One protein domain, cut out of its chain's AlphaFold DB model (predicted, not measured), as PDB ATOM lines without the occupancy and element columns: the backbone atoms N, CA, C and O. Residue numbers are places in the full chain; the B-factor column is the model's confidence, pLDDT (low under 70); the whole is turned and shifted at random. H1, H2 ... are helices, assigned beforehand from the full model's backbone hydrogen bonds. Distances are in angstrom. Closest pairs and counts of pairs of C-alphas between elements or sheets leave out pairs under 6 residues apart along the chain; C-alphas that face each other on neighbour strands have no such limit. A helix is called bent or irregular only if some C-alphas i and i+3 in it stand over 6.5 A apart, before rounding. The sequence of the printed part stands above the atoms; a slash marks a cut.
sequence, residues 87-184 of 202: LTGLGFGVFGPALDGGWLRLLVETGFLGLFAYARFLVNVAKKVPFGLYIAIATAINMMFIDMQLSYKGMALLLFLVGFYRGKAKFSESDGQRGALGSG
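This is residues 87 to 184 of the 202 residues of an uncharacterized protein of mine drainage metagenome (UniProt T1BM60). A bent helix and a short one make a triangle, and a long helix lies over one side of it and runs far beyond. The arm H1b and H2 form a narrow V, the arm H1a closes its open end, and H3 folds back side by side with H2 before its last part, residues 170 to 183, sticks out as a free arm that makes much of the length. The printed part has 98 residues with three named helices in the order H1, H2, H3 and no named strand, so its class is all helix. It is loose, with a radius of gyration of the C-alphas of 17.6 A, and spans 60 by 28 by 19 A.

Start at Leu 87 and pass residues 87 to 101, which hold no named element, to reach H1, residues 102 to 128. By its hydrogen bonds it was assigned as one helix, but it is bent: C-alphas 109 and 112 are 9.5 A apart, and its arms are H1a, residues 102 to 109, and H1b, residues 112 to 128. The arms touch, H1b with residues 114 to 115 alone, closest at the C-alphas of Leu 107 and Leu 115, 5.8 A apart. They run opposite ways at a steep tilt of 37 degrees, only just steep. A tight link leads to H2, residues 132 to 142. H1b, with residues 122 to 127 alone, touches H2 in a helical hairpin, opposite ways at a tilt of 38 degrees, only just steep; the closest C-alphas, of Ala 126 and Gly 132, are 4.1 A apart. H1a and H2 are near each other. Another tight link leads to H3, residues 148 to 183. H2 and H3 form a second helical hairpin and touch, H3 with residues 151 to 162 alone, at a shallow tilt of 13 degrees, opposite ways; the closest C-alphas, of Asn 142 and Ser 151, are 5.9 A apart. H1b and H3 are close but not clearly touching, closest at the C-alphas of Val 125 and Val 162, 7.1 A. The helix packing is mostly crossed, only just, with 1 of 3 touching pairs at a shallow tilt. Each O i to N i+4 pair is within hydrogen-bond range in H1a, H1b and H2; in H3, 30 of 32 are.

Find C-alpha 102 at (21.333, -165.733, -6.772), where H1a begins. From C-alpha 112, H1b runs 24.0 A to C-alpha 128; H2 runs 14.8 A. H3 runs 52.5 A from C-alpha 148 at (26.327, -171.088, -3.794) to C-alpha 183 at (46.485, -149.699, -47.272).

The C-alphas farthest apart, of Ala 98 and Gly 184, lie 61.4 A from each other. Residues 170 to 184 stand free; without them the body spans 39 by 27 by 18 A. The printed part has no cut, and no link between its helices is long. Look in the B-factor column for pLDDT under 70 at residues 97 to 98, 146 to 150 and 169 to 184; the mean of the printed part is 79.3.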
ATOM      1  N   LEU A  87      13.717-150.494  -3.585       91.00
ATOM      2  CA  LEU A  87      14.591-150.053  -4.669       91.00
ATOM      3  C   LEU A  87      16.063-150.378  -4.414       91.00
ATOM      4  O   LEU A  87      16.737-150.802  -5.349       91.00
ATOM      5  N   THR A  88      16.544-150.190  -3.185       90.69
ATOM      6  CA  THR A  88      17.967-150.308  -2.822       90.69
ATOM      7  C   THR A  88      18.340-151.651  -2.204       90.69
ATOM      8  O   THR A  88      19.518-151.990  -2.173       90.69
ATOM      9  N   GLY A  89      17.356-152.409  -1.721       90.56
ATOM     10  CA  GLY A  89      17.552-153.617  -0.928       90.56
ATOM     11  C   GLY A  89      17.955-153.324   0.518       90.56
ATOM     12  O   GLY A  89      18.119-152.172   0.926       90.56
ATOM     13  N   LEU A  90      18.094-154.397   1.296       87.56
ATOM     14  CA  LEU A  90      18.473-154.366   2.713       87.56
ATOM     15  C   LEU A  90      19.977-154.140   2.934       87.56
ATOM     16  O   LEU A  90      20.388-153.837   4.051       87.56
ATOM     17  N   GLY A  91      20.789-154.259   1.880       84.88
ATOM     18  CA  GLY A  91      22.241-154.147   1.940       84.88
ATOM     19  C   GLY A  91      22.959-155.490   1.809       84.88
ATOM     20  O   GLY A  91      22.395-156.566   2.017       84.88
ATOM     21  N   PHE A  92      24.236-155.417   1.435       82.94
ATOM     22  CA  PHE A  92      25.063-156.589   1.156       82.94
ATOM     23  C   PHE A  92      25.373-157.389   2.421       82.94
ATOM     24  O   PHE A  92      25.748-156.826   3.449       82.94
ATOM     25  N   GLY A  93      25.272-158.715   2.327       77.88
ATOM     26  CA  GLY A  93      25.702-159.623   3.395       77.88
ATOM     27  C   GLY A  93      24.760-159.726   4.597       77.88
ATOM     28  O   GLY A  93      25.066-160.478   5.520       77.88
ATOM     29  N   VAL A  94      23.600-159.055   4.576       77.75
ATOM     30  CA  VAL A  94      22.576-159.119   5.642       77.75
ATOM     31  C   VAL A  94      22.127-160.556   5.918       77.75
ATOM     32  O   VAL A  94      21.894-160.937   7.063       77.75
ATOM     33  N   PHE A  95      22.055-161.372   4.868       75.94
ATOM     34  CA  PHE A  95      21.570-162.748   4.935       75.94
ATOM     35  C   PHE A  95      22.689-163.798   5.026       75.94
ATOM     36  O   PHE A  95      22.420-165.001   5.033       75.94
ATOM     37  N   GLY A  96      23.949-163.352   5.111       73.44
ATOM     38  CA  GLY A  96      25.122-164.220   5.182       73.44
ATOM     39  C   GLY A  96      25.265-165.164   3.976       73.44
ATOM     40  O   GLY A  96      24.559-165.023   2.975       73.44
ATOM     41  N   PRO A  97      26.176-166.152   4.043       69.12
ATOM     42  CA  PRO A  97      26.381-167.127   2.970       69.12
ATOM     43  C   PRO A  97      25.224-168.129   2.820       69.12
ATOM     44  O   PRO A  97      25.160-168.800   1.797       69.12
ATOM     45  N   ALA A  98      24.320-168.216   3.802       65.06
ATOM     46  CA  ALA A  98      23.250-169.216   3.874       65.06
ATOM     47  C   ALA A  98      22.049-168.932   2.953       65.06
ATOM     48  O   ALA A  98      21.231-169.821   2.717       65.06
ATOM     49  N   LEU A  99      21.928-167.711   2.417       76.50
ATOM     50  CA  LEU A  99      20.906-167.405   1.418       76.50
ATOM     51  C   LEU A  99      21.322-167.939   0.043       76.50
ATOM     52  O   LEU A  99      22.002-167.270  -0.736       76.50
ATOM     53  N   ASP A 100      20.903-169.163  -0.248       75.00
ATOM     54  CA  ASP A 100      21.067-169.769  -1.563       75.00
ATOM     55  C   ASP A 100      20.043-169.206  -2.567       75.00
ATOM     56  O   ASP A 100      18.922-168.865  -2.199       75.00
ATOM     57  N   GLY A 101      20.397-169.125  -3.852       80.25
ATOM     58  CA  GLY A 101      19.542-168.552  -4.903       80.25
ATOM     59  C   GLY A 101      19.942-167.120  -5.269       80.25
ATOM     60  O   GLY A 101      19.523-166.141  -4.651       80.25
ATOM     61  N   GLY A 102      20.740-166.995  -6.330       85.81
ATOM     62  CA  GLY A 102      21.333-165.733  -6.772       85.81
ATOM     63  C   GLY A 102      20.306-164.668  -7.155       85.81
ATOM     64  O   GLY A 102      20.501-163.501  -6.836       85.81
ATOM     65  N   TRP A 103      19.181-165.057  -7.759       88.94
ATOM     66  CA  TRP A 103      18.103-164.118  -8.099       88.94
ATOM     67  C   TRP A 103      17.424-163.520  -6.872       88.94
ATOM     68  O   TRP A 103      17.205-162.310  -6.819       88.94
ATOM     69  N   LEU A 104      17.116-164.365  -5.884       89.50
ATOM     70  CA  LEU A 104      16.493-163.916  -4.647       89.50
ATOM     71  C   LEU A 104      17.450-163.008  -3.883       89.50
ATOM     72  O   LEU A 104      17.046-161.910  -3.518       89.50
ATOM     73  N   ARG A 105      18.719-163.416  -3.724       89.00
ATOM     74  CA  ARG A 105      19.750-162.590  -3.081       89.00
ATOM     75  C   ARG A 105      19.853-161.216  -3.734       89.00
ATOM     76  O   ARG A 105      19.850-160.203  -3.043       89.00
ATOM     77  N   LEU A 106      19.919-161.177  -5.060       90.56
ATOM     78  CA  LEU A 106      20.070-159.930  -5.797       90.56
ATOM     79  C   LEU A 106      18.851-159.013  -5.587       90.56
ATOM     80  O   LEU A 106      19.025-157.821  -5.354       90.56
ATOM     81  N   LEU A 107      17.637-159.569  -5.538       91.19
ATOM     82  CA  LEU A 107      16.431-158.811  -5.197       91.19
ATOM     83  C   LEU A 107      16.452-158.272  -3.755       91.19
ATOM     84  O   LEU A 107      16.184-157.094  -3.555       91.19
ATOM     85  N   VAL A 108      16.766-159.094  -2.752       90.56
ATOM     86  CA  VAL A 108      16.643-158.675  -1.341       90.56
ATOM     87  C   VAL A 108      17.808-157.800  -0.862       90.56
ATOM     88  O   VAL A 108      17.597-156.909  -0.043       90.56
ATOM     89  N   GLU A 109      19.027-158.001  -1.377       90.50
ATOM     90  CA  GLU A 109      20.214-157.231  -0.967       90.50
ATOM     91  C   GLU A 109      20.363-155.920  -1.743       90.50
ATOM     92  O   GLU A 109      20.775-154.923  -1.156       90.50
ATOM     93  N   THR A 110      20.012-155.907  -3.038       91.88
ATOM     94  CA  THR A 110      20.204-154.737  -3.922       91.88
ATOM     95  C   THR A 110      18.911-154.125  -4.462       91.88
ATOM     96  O   THR A 110      18.949-153.110  -5.164       91.88
ATOM     97  N   GLY A 111      17.762-154.727  -4.149       91.62
ATOM     98  CA  GLY A 111      16.455-154.249  -4.578       91.62
ATOM     99  C   GLY A 111      16.212-154.404  -6.078       91.62
ATOM    100  O   GLY A 111      16.958-155.047  -6.828       91.62
ATOM    101  N   PHE A 112      15.147-153.755  -6.544       92.88
ATOM    102  CA  PHE A 112      14.819-153.714  -7.968       92.88
ATOM    103  C   PHE A 112      15.880-153.003  -8.810       92.88
ATOM    104  O   PHE A 112      16.031-153.333  -9.987       92.88
ATOM    105  N   LEU A 113      16.633-152.056  -8.237       92.69
ATOM    106  CA  LEU A 113      17.671-151.336  -8.969       92.69
ATOM    107  C   LEU A 113      18.803-152.274  -9.388       92.69
ATOM    108  O   LEU A 113      19.180-152.300 -10.564       92.69
ATOM    109  N   GLY A 114      19.322-153.069  -8.451       90.06
ATOM    110  CA  GLY A 114      20.361-154.041  -8.766       90.06
ATOM    111  C   GLY A 114      19.847-155.145  -9.687       90.06
ATOM    112  O   GLY A 114      20.527-155.484 -10.658       90.06
ATOM    113  N   LEU A 115      18.610-155.620  -9.482       92.31
ATOM    114  CA  LEU A 115      17.976-156.597 -10.376       92.31
ATOM    115  C   LEU A 115      17.870-156.087 -11.812       92.31
ATOM    116  O   LEU A 115      18.244-156.790 -12.754       92.31
ATOM    117  N   PHE A 116      17.432-154.844 -11.984       93.94
ATOM    118  CA  PHE A 116      17.346-154.216 -13.292       93.94
ATOM    119  C   PHE A 116      18.727-154.017 -13.929       93.94
ATOM    120  O   PHE A 116      18.911-154.324 -15.111       93.94
ATOM    121  N   ALA A 117      19.711-153.543 -13.162       93.38
ATOM    122  CA  ALA A 117      21.079-153.363 -13.640       93.38
ATOM    123  C   ALA A 117      21.700-154.694 -14.096       93.38
ATOM    124  O   ALA A 117      22.312-154.764 -15.166       93.38
ATOM    125  N   TYR A 118      21.477-155.766 -13.335       92.19
ATOM    126  CA  TYR A 118      21.960-157.101 -13.661       92.19
ATOM    127  C   TYR A 118      21.251-157.697 -14.887       92.19
ATOM    128  O   TYR A 118      21.904-158.226 -15.789       92.19
ATOM    129  N   ALA A 119      19.933-157.531 -15.005       92.69
ATOM    130  CA  ALA A 119      19.193-157.938 -16.199       92.69
ATOM    131  C   ALA A 119      19.688-157.194 -17.455       92.69
ATOM    132  O   ALA A 119      19.958-157.810 -18.489       92.69
ATOM    133  N   ARG A 120      19.901-155.873 -17.360       93.69
ATOM    134  CA  ARG A 120      20.531-155.059 -18.417       93.69
ATOM    135  C   ARG A 120      21.920-155.579 -18.780       93.69
ATOM    136  O   ARG A 120      22.261-155.622 -19.964       93.69
ATOM    137  N   PHE A 121      22.722-155.971 -17.793       91.50
ATOM    138  CA  PHE A 121      24.032-156.575 -18.018       91.50
ATOM    139  C   PHE A 121      23.920-157.875 -18.829       91.50
ATOM    140  O   PHE A 121      24.580-157.986 -19.863       91.50
ATOM    141  N   LEU A 122      23.035-158.801 -18.449       89.94
ATOM    142  CA  LEU A 122      22.834-160.057 -19.183       89.94
ATOM    143  C   LEU A 122      22.352-159.829 -20.620       89.94
ATOM    144  O   LEU A 122      22.873-160.446 -21.547       89.94
ATOM    145  N   VAL A 123      21.426-158.890 -20.835       91.94
ATOM    146  CA  VAL A 123      20.972-158.512 -22.186       91.94
ATOM    147  C   VAL A 123      22.126-157.949 -23.020       91.94
ATOM    148  O   VAL A 123      22.251-158.256 -24.206       91.94
ATOM    149  N   ASN A 124      23.002-157.143 -22.418       90.12
ATOM    150  CA  ASN A 124      24.177-156.611 -23.103       90.12
ATOM    151  C   ASN A 124      25.187-157.707 -23.460       90.12
ATOM    152  O   ASN A 124      25.761-157.661 -24.548       90.12
ATOM    153  N   VAL A 125      25.392-158.688 -22.580       88.06
ATOM    154  CA  VAL A 125      26.225-159.866 -22.865       88.06
ATOM    155  C   VAL A 125      25.637-160.659 -24.026       88.06
ATOM    156  O   VAL A 125      26.357-160.961 -24.976       88.06
ATOM    157  N   ALA A 126      24.326-160.905 -24.005       89.00
ATOM    158  CA  ALA A 126      23.633-161.649 -25.050       89.00
ATOM    159  C   ALA A 126      23.762-161.005 -26.439       89.00
ATOM    160  O   ALA A 126      23.886-161.718 -27.430       89.00
ATOM    161  N   LYS A 127      23.767-159.667 -26.511       87.75
ATOM    162  CA  LYS A 127      23.852-158.918 -27.776       87.75
ATOM    163  C   LYS A 127      25.276-158.724 -28.302       87.75
ATOM    164  O   LYS A 127      25.458-158.645 -29.509       87.75
ATOM    165  N   LYS A 128      26.270-158.561 -27.421       84.12
ATOM    166  CA  LYS A 128      27.618-158.090 -27.806       84.12
ATOM    167  C   LYS A 128      28.666-159.191 -27.933       84.12
ATOM    168  O   LYS A 128      29.762-158.916 -28.409       84.12
ATOM    169  N   VAL A 129      28.377-160.400 -27.460       84.06
ATOM    170  CA  VAL A 129      29.343-161.503 -27.411       84.06
ATOM    171  C   VAL A 129      28.873-162.630 -28.333       84.06
ATOM    172  O   VAL A 129      27.697-162.994 -28.269       84.06
ATOM    173  N   PRO A 130      29.744-163.215 -29.178       77.88
ATOM    174  CA  PRO A 130      29.399-164.433 -29.911       77.88
ATOM    175  C   PRO A 130      29.064-165.550 -28.914       77.88
ATOM    176  O   PRO A 130      29.784-165.744 -27.940       77.88
ATOM    177  N   PHE A 131      27.949-166.258 -29.120       84.00
ATOM    178  CA  PHE A 131      27.369-167.199 -28.140       84.00
ATOM    179  C   PHE A 131      26.929-166.564 -26.805       84.00
ATOM    180  O   PHE A 131      26.606-167.276 -25.852       84.00
ATOM    181  N   GLY A 132      26.844-165.233 -26.733       83.56
ATOM    182  CA  GLY A 132      26.485-164.497 -25.523       83.56
ATOM    183  C   GLY A 132      25.113-164.869 -24.966       83.56
ATOM    184  O   GLY A 132      24.939-164.868 -23.752       83.56
ATOM    185  N   LEU A 133      24.152-165.228 -25.826       85.38
ATOM    186  CA  LEU A 133      22.833-165.700 -25.397       85.38
ATOM    187  C   LEU A 133      22.935-166.983 -24.559       85.38
ATOM    188  O   LEU A 133      22.335-167.060 -23.492       85.38
ATOM    189  N   TYR A 134      23.733-167.961 -24.999       86.81
ATOM    190  CA  TYR A 134      23.934-169.211 -24.261       86.81
ATOM    191  C   TYR A 134      24.643-168.965 -22.932       86.81
ATOM    192  O   TYR A 134      24.247-169.529 -21.918       86.81
ATOM    193  N   ILE A 135      25.639-168.074 -22.916       86.31
ATOM    194  CA  ILE A 135      26.340-167.687 -21.686       86.31
ATOM    195  C   ILE A 135      25.386-166.980 -20.714       86.31
ATOM    196  O   ILE A 135      25.401-167.273 -19.520       86.31
ATOM    197  N   ALA A 136      24.532-166.082 -21.210       86.38
ATOM    198  CA  ALA A 136      23.538-165.384 -20.401       86.38
ATOM    199  C   ALA A 136      22.484-166.344 -19.826       86.38
ATOM    200  O   ALA A 136      22.170-166.253 -18.643       86.38
ATOM    201  N   ILE A 137      21.987-167.298 -20.623       86.44
ATOM    202  CA  ILE A 137      21.048-168.330 -20.160       86.44
ATOM    203  C   ILE A 137      21.723-169.255 -19.142       86.44
ATOM    204  O   ILE A 137      21.165-169.486 -18.073       86.44
ATOM    205  N   ALA A 138      22.937-169.736 -19.422       86.00
ATOM    206  CA  ALA A 138      23.698-170.571 -18.495       86.00
ATOM    207  C   ALA A 138      23.937-169.848 -17.164       86.00
ATOM    208  O   ALA A 138      23.761-170.429 -16.100       86.00
ATOM    209  N   THR A 139      24.254-168.554 -17.222       86.06
ATOM    210  CA  THR A 139      24.410-167.688 -16.050       86.06
ATOM    211  C   THR A 139      23.094-167.525 -15.281       86.06
ATOM    212  O   THR A 139      23.078-167.623 -14.056       86.06
ATOM    213  N   ALA A 140      21.980-167.311 -15.983       87.06
ATOM    214  CA  ALA A 140      20.657-167.173 -15.380       87.06
ATOM    215  C   ALA A 140      20.202-168.459 -14.675       87.06
ATOM    216  O   ALA A 140      19.703-168.390 -13.552       87.06
ATOM    217  N   ILE A 141      20.427-169.621 -15.294       84.06
ATOM    218  CA  ILE A 141      20.168-170.936 -14.693       84.06
ATOM    219  C   ILE A 141      21.108-171.163 -13.504       84.06
ATOM    220  O   ILE A 141      20.673-171.630 -12.456       84.06
ATOM    221  N   ASN A 142      22.379-170.768 -13.618       84.69
ATOM    222  CA  ASN A 142      23.343-170.911 -12.531       84.69
ATOM    223  C   ASN A 142      22.950-170.112 -11.275       84.69
ATOM    224  O   ASN A 142      23.165-170.565 -10.154       84.69
ATOM    225  N   MET A 143      22.307-168.957 -11.462       83.38
ATOM    226  CA  MET A 143      21.728-168.151 -10.382       83.38
ATOM    227  C   MET A 143      20.436-168.748  -9.794       83.38
ATOM    228  O   MET A 143      20.019-168.324  -8.717       83.38
ATOM    229  N   MET A 144      19.788-169.710 -10.464       78.94
ATOM    230  CA  MET A 144      18.660-170.468  -9.903       78.94
ATOM    231  C   MET A 144      19.112-171.655  -9.048       78.94
ATOM    232  O   MET A 144      18.339-172.117  -8.210       78.94
ATOM    233  N   PHE A 145      20.333-172.164  -9.246       71.88
ATOM    234  CA  PHE A 145      20.833-173.268  -8.434       71.88
ATOM    235  C   PHE A 145      21.009-172.845  -6.977       71.88
ATOM    236  O   PHE A 145      21.512-171.768  -6.658       71.88
ATOM    237  N   ILE A 146      20.595-173.751  -6.095       64.12
ATOM    238  CA  ILE A 146      20.517-173.544  -4.649       64.12
ATOM    239  C   ILE A 146      21.834-173.924  -3.946       64.12
ATOM    240  O   ILE A 146      21.845-174.236  -2.764       64.12
ATOM    241  N   ASP A 147      22.938-173.983  -4.688       68.12
ATOM    242  CA  ASP A 147      24.267-174.273  -4.154       68.12
ATOM    243  C   ASP A 147      25.208-173.133  -4.541       68.12
ATOM    244  O   ASP A 147      25.702-173.053  -5.672       68.12
ATOM    245  N   MET A 148      25.443-172.228  -3.590       64.81
ATOM    246  CA  MET A 148      26.327-171.088  -3.794       64.81
ATOM    247  C   MET A 148      27.772-171.514  -4.093       64.81
ATOM    248  O   MET A 148      28.446-170.849  -4.880       64.81
ATOM    249  N   GLN A 149      28.250-172.613  -3.499       64.75
ATOM    250  CA  GLN A 149      29.654-173.038  -3.518       64.75
ATOM    251  C   GLN A 149      30.047-173.688  -4.848       64.75
ATOM    252  O   GLN A 149      31.177-173.528  -5.322       64.75
ATOM    253  N   LEU A 150      29.111-174.389  -5.485       66.50
ATOM    254  CA  LEU A 150      29.301-174.881  -6.845       66.50
ATOM    255  C   LEU A 150      29.046-173.775  -7.883       66.50
ATOM    256  O   LEU A 150      29.793-173.645  -8.859       66.50
ATOM    257  N   SER A 151      28.025-172.941  -7.649       70.50
ATOM    258  CA  SER A 151      27.578-171.911  -8.593       70.50
ATOM    259  C   SER A 151      28.618-170.807  -8.813       70.50
ATOM    260  O   SER A 151      28.833-170.401  -9.961       70.50
ATOM    261  N   TYR A 152      29.348-170.359  -7.777       73.12
ATOM    262  CA  TYR A 152      30.318-169.260  -7.945       73.12
ATOM    263  C   TYR A 152      31.469-169.618  -8.899       73.12
ATOM    264  O   TYR A 152      31.947-168.753  -9.637       73.12
ATOM    265  N   LYS A 153      31.890-170.891  -8.936       80.44
ATOM    266  CA  LYS A 153      32.956-171.365  -9.835       80.44
ATOM    267  C   LYS A 153      32.509-171.316 -11.294       80.44
ATOM    268  O   LYS A 153      33.236-170.806 -12.145       80.44
ATOM    269  N   GLY A 154      31.291-171.790 -11.566       77.38
ATOM    270  CA  GLY A 154      30.685-171.706 -12.896       77.38
ATOM    271  C   GLY A 154      30.488-170.256 -13.336       77.38
ATOM    272  O   GLY A 154      30.813-169.890 -14.463       77.38
ATOM    273  N   MET A 155      30.041-169.400 -12.419       79.69
ATOM    274  CA  MET A 155      29.807-167.984 -12.681       79.69
ATOM    275  C   MET A 155      31.093-167.232 -13.045       79.69
ATOM    276  O   MET A 155      31.119-166.488 -14.026       79.69
ATOM    277  N   ALA A 156      32.179-167.465 -12.302       82.38
ATOM    278  CA  ALA A 156      33.480-166.863 -12.581       82.38
ATOM    279  C   ALA A 156      34.009-167.261 -13.969       82.38
ATOM    280  O   ALA A 156      34.478-166.405 -14.719       82.38
ATOM    281  N   LEU A 157      33.871-168.538 -14.344       85.06
ATOM    282  CA  LEU A 157      34.266-169.024 -15.666       85.06
ATOM    283  C   LEU A 157      33.441-168.373 -16.787       85.06
ATOM    284  O   LEU A 157      34.001-167.921 -17.786       85.06
ATOM    285  N   LEU A 158      32.118-168.286 -16.620       82.75
ATOM    286  CA  LEU A 158      31.227-167.678 -17.614       82.75
ATOM    287  C   LEU A 158      31.534-166.186 -17.808       82.75
ATOM    288  O   LEU A 158      31.631-165.720 -18.943       82.75
ATOM    289  N   LEU A 159      31.765-165.442 -16.722       84.19
ATOM    290  CA  LEU A 159      32.165-164.033 -16.787       84.19
ATOM    291  C   LEU A 159      33.555-163.847 -17.409       84.19
ATOM    292  O   LEU A 159      33.760-162.910 -18.185       84.19
ATOM    293  N   PHE A 160      34.492-164.753 -17.127       87.81
ATOM    294  CA  PHE A 160      35.808-164.747 -17.757       87.81
ATOM    295  C   PHE A 160      35.707-164.923 -19.279       87.81
ATOM    296  O   PHE A 160      36.312-164.150 -20.024       87.81
ATOM    297  N   LEU A 161      34.882-165.863 -19.757       84.56
ATOM    298  CA  LEU A 161      34.638-166.058 -21.192       84.56
ATOM    299  C   LEU A 161      34.059-164.797 -21.845       84.56
ATOM    300  O   LEU A 161      34.535-164.374 -22.900       84.56
ATOM    301  N   VAL A 162      33.084-164.146 -21.202       86.06
ATOM    302  CA  VAL A 162      32.536-162.858 -21.664       86.06
ATOM    303  C   VAL A 162      33.640-161.810 -21.811       86.06
ATOM    304  O   VAL A 162      33.697-161.114 -22.830       86.06
ATOM    305  N   GLY A 163      34.528-161.702 -20.819       85.19
ATOM    306  CA  GLY A 163      35.677-160.799 -20.855       85.19
ATOM    307  C   GLY A 163      36.634-161.110 -22.007       85.19
ATOM    308  O   GLY A 163      36.983-160.214 -22.777       85.19
ATOM    309  N   PHE A 164      36.993-162.382 -22.179       87.19
ATOM    310  CA  PHE A 164      37.894-162.851 -23.232       87.19
ATOM    311  C   PHE A 164      37.373-162.534 -24.640       87.19
ATOM    312  O   PHE A 164      38.097-161.972 -25.466       87.19
ATOM    313  N   TYR A 165      36.098-162.825 -24.916       84.81
ATOM    314  CA  TYR A 165      35.506-162.552 -26.228       84.81
ATOM    315  C   TYR A 165      35.346-161.054 -26.510       84.81
ATOM    316  O   TYR A 165      35.583-160.619 -27.638       84.81
ATOM    317  N   ARG A 166      35.012-160.238 -25.498       81.31
ATOM    318  CA  ARG A 166      34.998-158.771 -25.661       81.31
ATOM    319  C   ARG A 166      36.399-158.208 -25.900       81.31
ATOM    320  O   ARG A 166      36.531-157.258 -26.666       81.31
ATOM    321  N   GLY A 167      37.425-158.786 -25.276       79.94
ATOM    322  CA  GLY A 167      38.824-158.428 -25.514       79.94
ATOM    323  C   GLY A 167      39.246-158.695 -26.960       79.94
ATOM    324  O   GLY A 167      39.746-157.793 -27.627       79.94
ATOM    325  N   LYS A 168      38.960-159.895 -27.481       74.56
ATOM    326  CA  LYS A 168      39.268-160.255 -28.877       74.56
ATOM    327  C   LYS A 168      38.577-159.359 -29.907       74.56
ATOM    328  O   LYS A 168      39.211-158.978 -30.885       74.56
ATOM    329  N   ALA A 169      37.312-158.996 -29.679       69.00
ATOM    330  CA  ALA A 169      36.578-158.104 -30.579       69.00
ATOM    331  C   ALA A 169      37.253-156.726 -30.707       69.00
ATOM    332  O   ALA A 169      37.407-156.225 -31.816       69.00
ATOM    333  N   LYS A 170      37.738-156.157 -29.592       69.19
ATOM    334  CA  LYS A 170      38.471-154.879 -29.605       69.19
ATOM    335  C   LYS A 170      39.812-154.963 -30.336       69.19
ATOM    336  O   LYS A 170      40.146-154.044 -31.072       69.19
ATOM    337  N   PHE A 171      40.564-156.051 -30.146       63.16
ATOM    338  CA  PHE A 171      41.844-156.250 -30.839       63.16
ATOM    339  C   PHE A 171      41.663-156.365 -32.357       63.16
ATOM    340  O   PHE A 171      42.374-155.712 -33.118       63.16
ATOM    341  N   SER A 172      40.655-157.121 -32.799       62.72
ATOM    342  CA  SER A 172      40.342-157.257 -34.225       62.72
ATOM    343  C   SER A 172      39.944-155.927 -34.873       62.72
ATOM    344  O   SER A 172      40.262-155.691 -36.036       62.72
ATOM    345  N   GLU A 173      39.252-155.055 -34.137       61.94
ATOM    346  CA  GLU A 173      38.851-153.726 -34.609       61.94
ATOM    347  C   GLU A 173      40.055-152.770 -34.702       61.94
ATOM    348  O   GLU A 173      40.191-152.041 -35.687       61.94
ATOM    349  N   SER A 174      40.991-152.831 -33.742       63.66
ATOM    350  CA  SER A 174      42.231-152.041 -33.789       63.66
ATOM    351  C   SER A 174      43.194-152.468 -34.902       63.66
ATOM    352  O   SER A 174      43.821-151.608 -35.525       63.66
ATOM    353  N   ASP A 175      43.289-153.767 -35.199       61.66
ATOM    354  CA  ASP A 175      44.114-154.266 -36.306       61.66
ATOM    355  C   ASP A 175      43.477-153.952 -37.667       61.66
ATOM    356  O   ASP A 175      44.178-153.577 -38.607       61.66
ATOM    357  N   GLY A 176      42.142-153.992 -37.759       59.09
ATOM    358  CA  GLY A 176      41.402-153.554 -38.945       59.09
ATOM    359  C   GLY A 176      41.597-152.067 -39.263       59.09
ATOM    360  O   GLY A 176      41.819-151.709 -40.418       59.09
ATOM    361  N   GLN A 177      41.599-151.195 -38.248       56.50
ATOM    362  CA  GLN A 177      41.885-149.767 -38.440       56.50
ATOM    363  C   GLN A 177      43.347-149.493 -38.821       56.50
ATOM    364  O   GLN A 177      43.601-148.638 -39.669       56.50
ATOM    365  N   ARG A 178      44.315-150.238 -38.267       53.31
ATOM    366  CA  ARG A 178      45.729-150.144 -38.680       53.31
ATOM    367  C   ARG A 178      45.952-150.648 -40.108       53.31
ATOM    368  O   ARG A 178      46.701-150.022 -40.852       53.31
ATOM    369  N   GLY A 179      45.268-151.716 -40.519       53.81
ATOM    370  CA  GLY A 179      45.286-152.209 -41.899       53.81
ATOM    371  C   GLY A 179      44.639-151.241 -42.897       53.81
ATOM    372  O   GLY A 179      45.162-151.046 -43.994       53.81
ATOM    373  N   ALA A 180      43.546-150.571 -42.516       51.84
ATOM    374  CA  ALA A 180      42.891-149.550 -43.340       51.84
ATOM    375  C   ALA A 180      43.734-148.267 -43.496       51.84
ATOM    376  O   ALA A 180      43.777-147.684 -44.575       51.84
ATOM    377  N   LEU A 181      44.464-147.855 -42.453       50.00
ATOM    378  CA  LEU A 181      45.421-146.740 -42.527       50.00
ATOM    379  C   LEU A 181      46.715-147.111 -43.280       50.00
ATOM    380  O   LEU A 181      47.296-146.257 -43.944       50.00
ATOM    381  N   GLY A 182      47.146-148.376 -43.233       47.78
ATOM    382  CA  GLY A 182      48.323-148.872 -43.962       47.78
ATOM    383  C   GLY A 182      48.088-149.178 -45.448       47.78
ATOM    384  O   GLY A 182      49.038-149.203 -46.225       47.78
ATOM    385  N   SER A 183      46.838-149.378 -45.875       45.84
ATOM    386  CA  SER A 183      46.485-149.699 -47.272       45.84
ATOM    387  C   SER A 183      46.164-148.472 -48.138       45.84
ATOM    388  O   SER A 183      46.091-148.592 -49.360       45.84
ATOM    389  N   GLY A 184      46.046-147.281 -47.539       41.38
ATOM    390  CA  GLY A 184      45.859-146.014 -48.260       41.38
ATOM    391  C   GLY A 184      47.152-145.346 -48.748       41.38
ATOM    392  O   GLY A 184      47.085-144.397 -49.523       41.38
TER     393      GLY A 184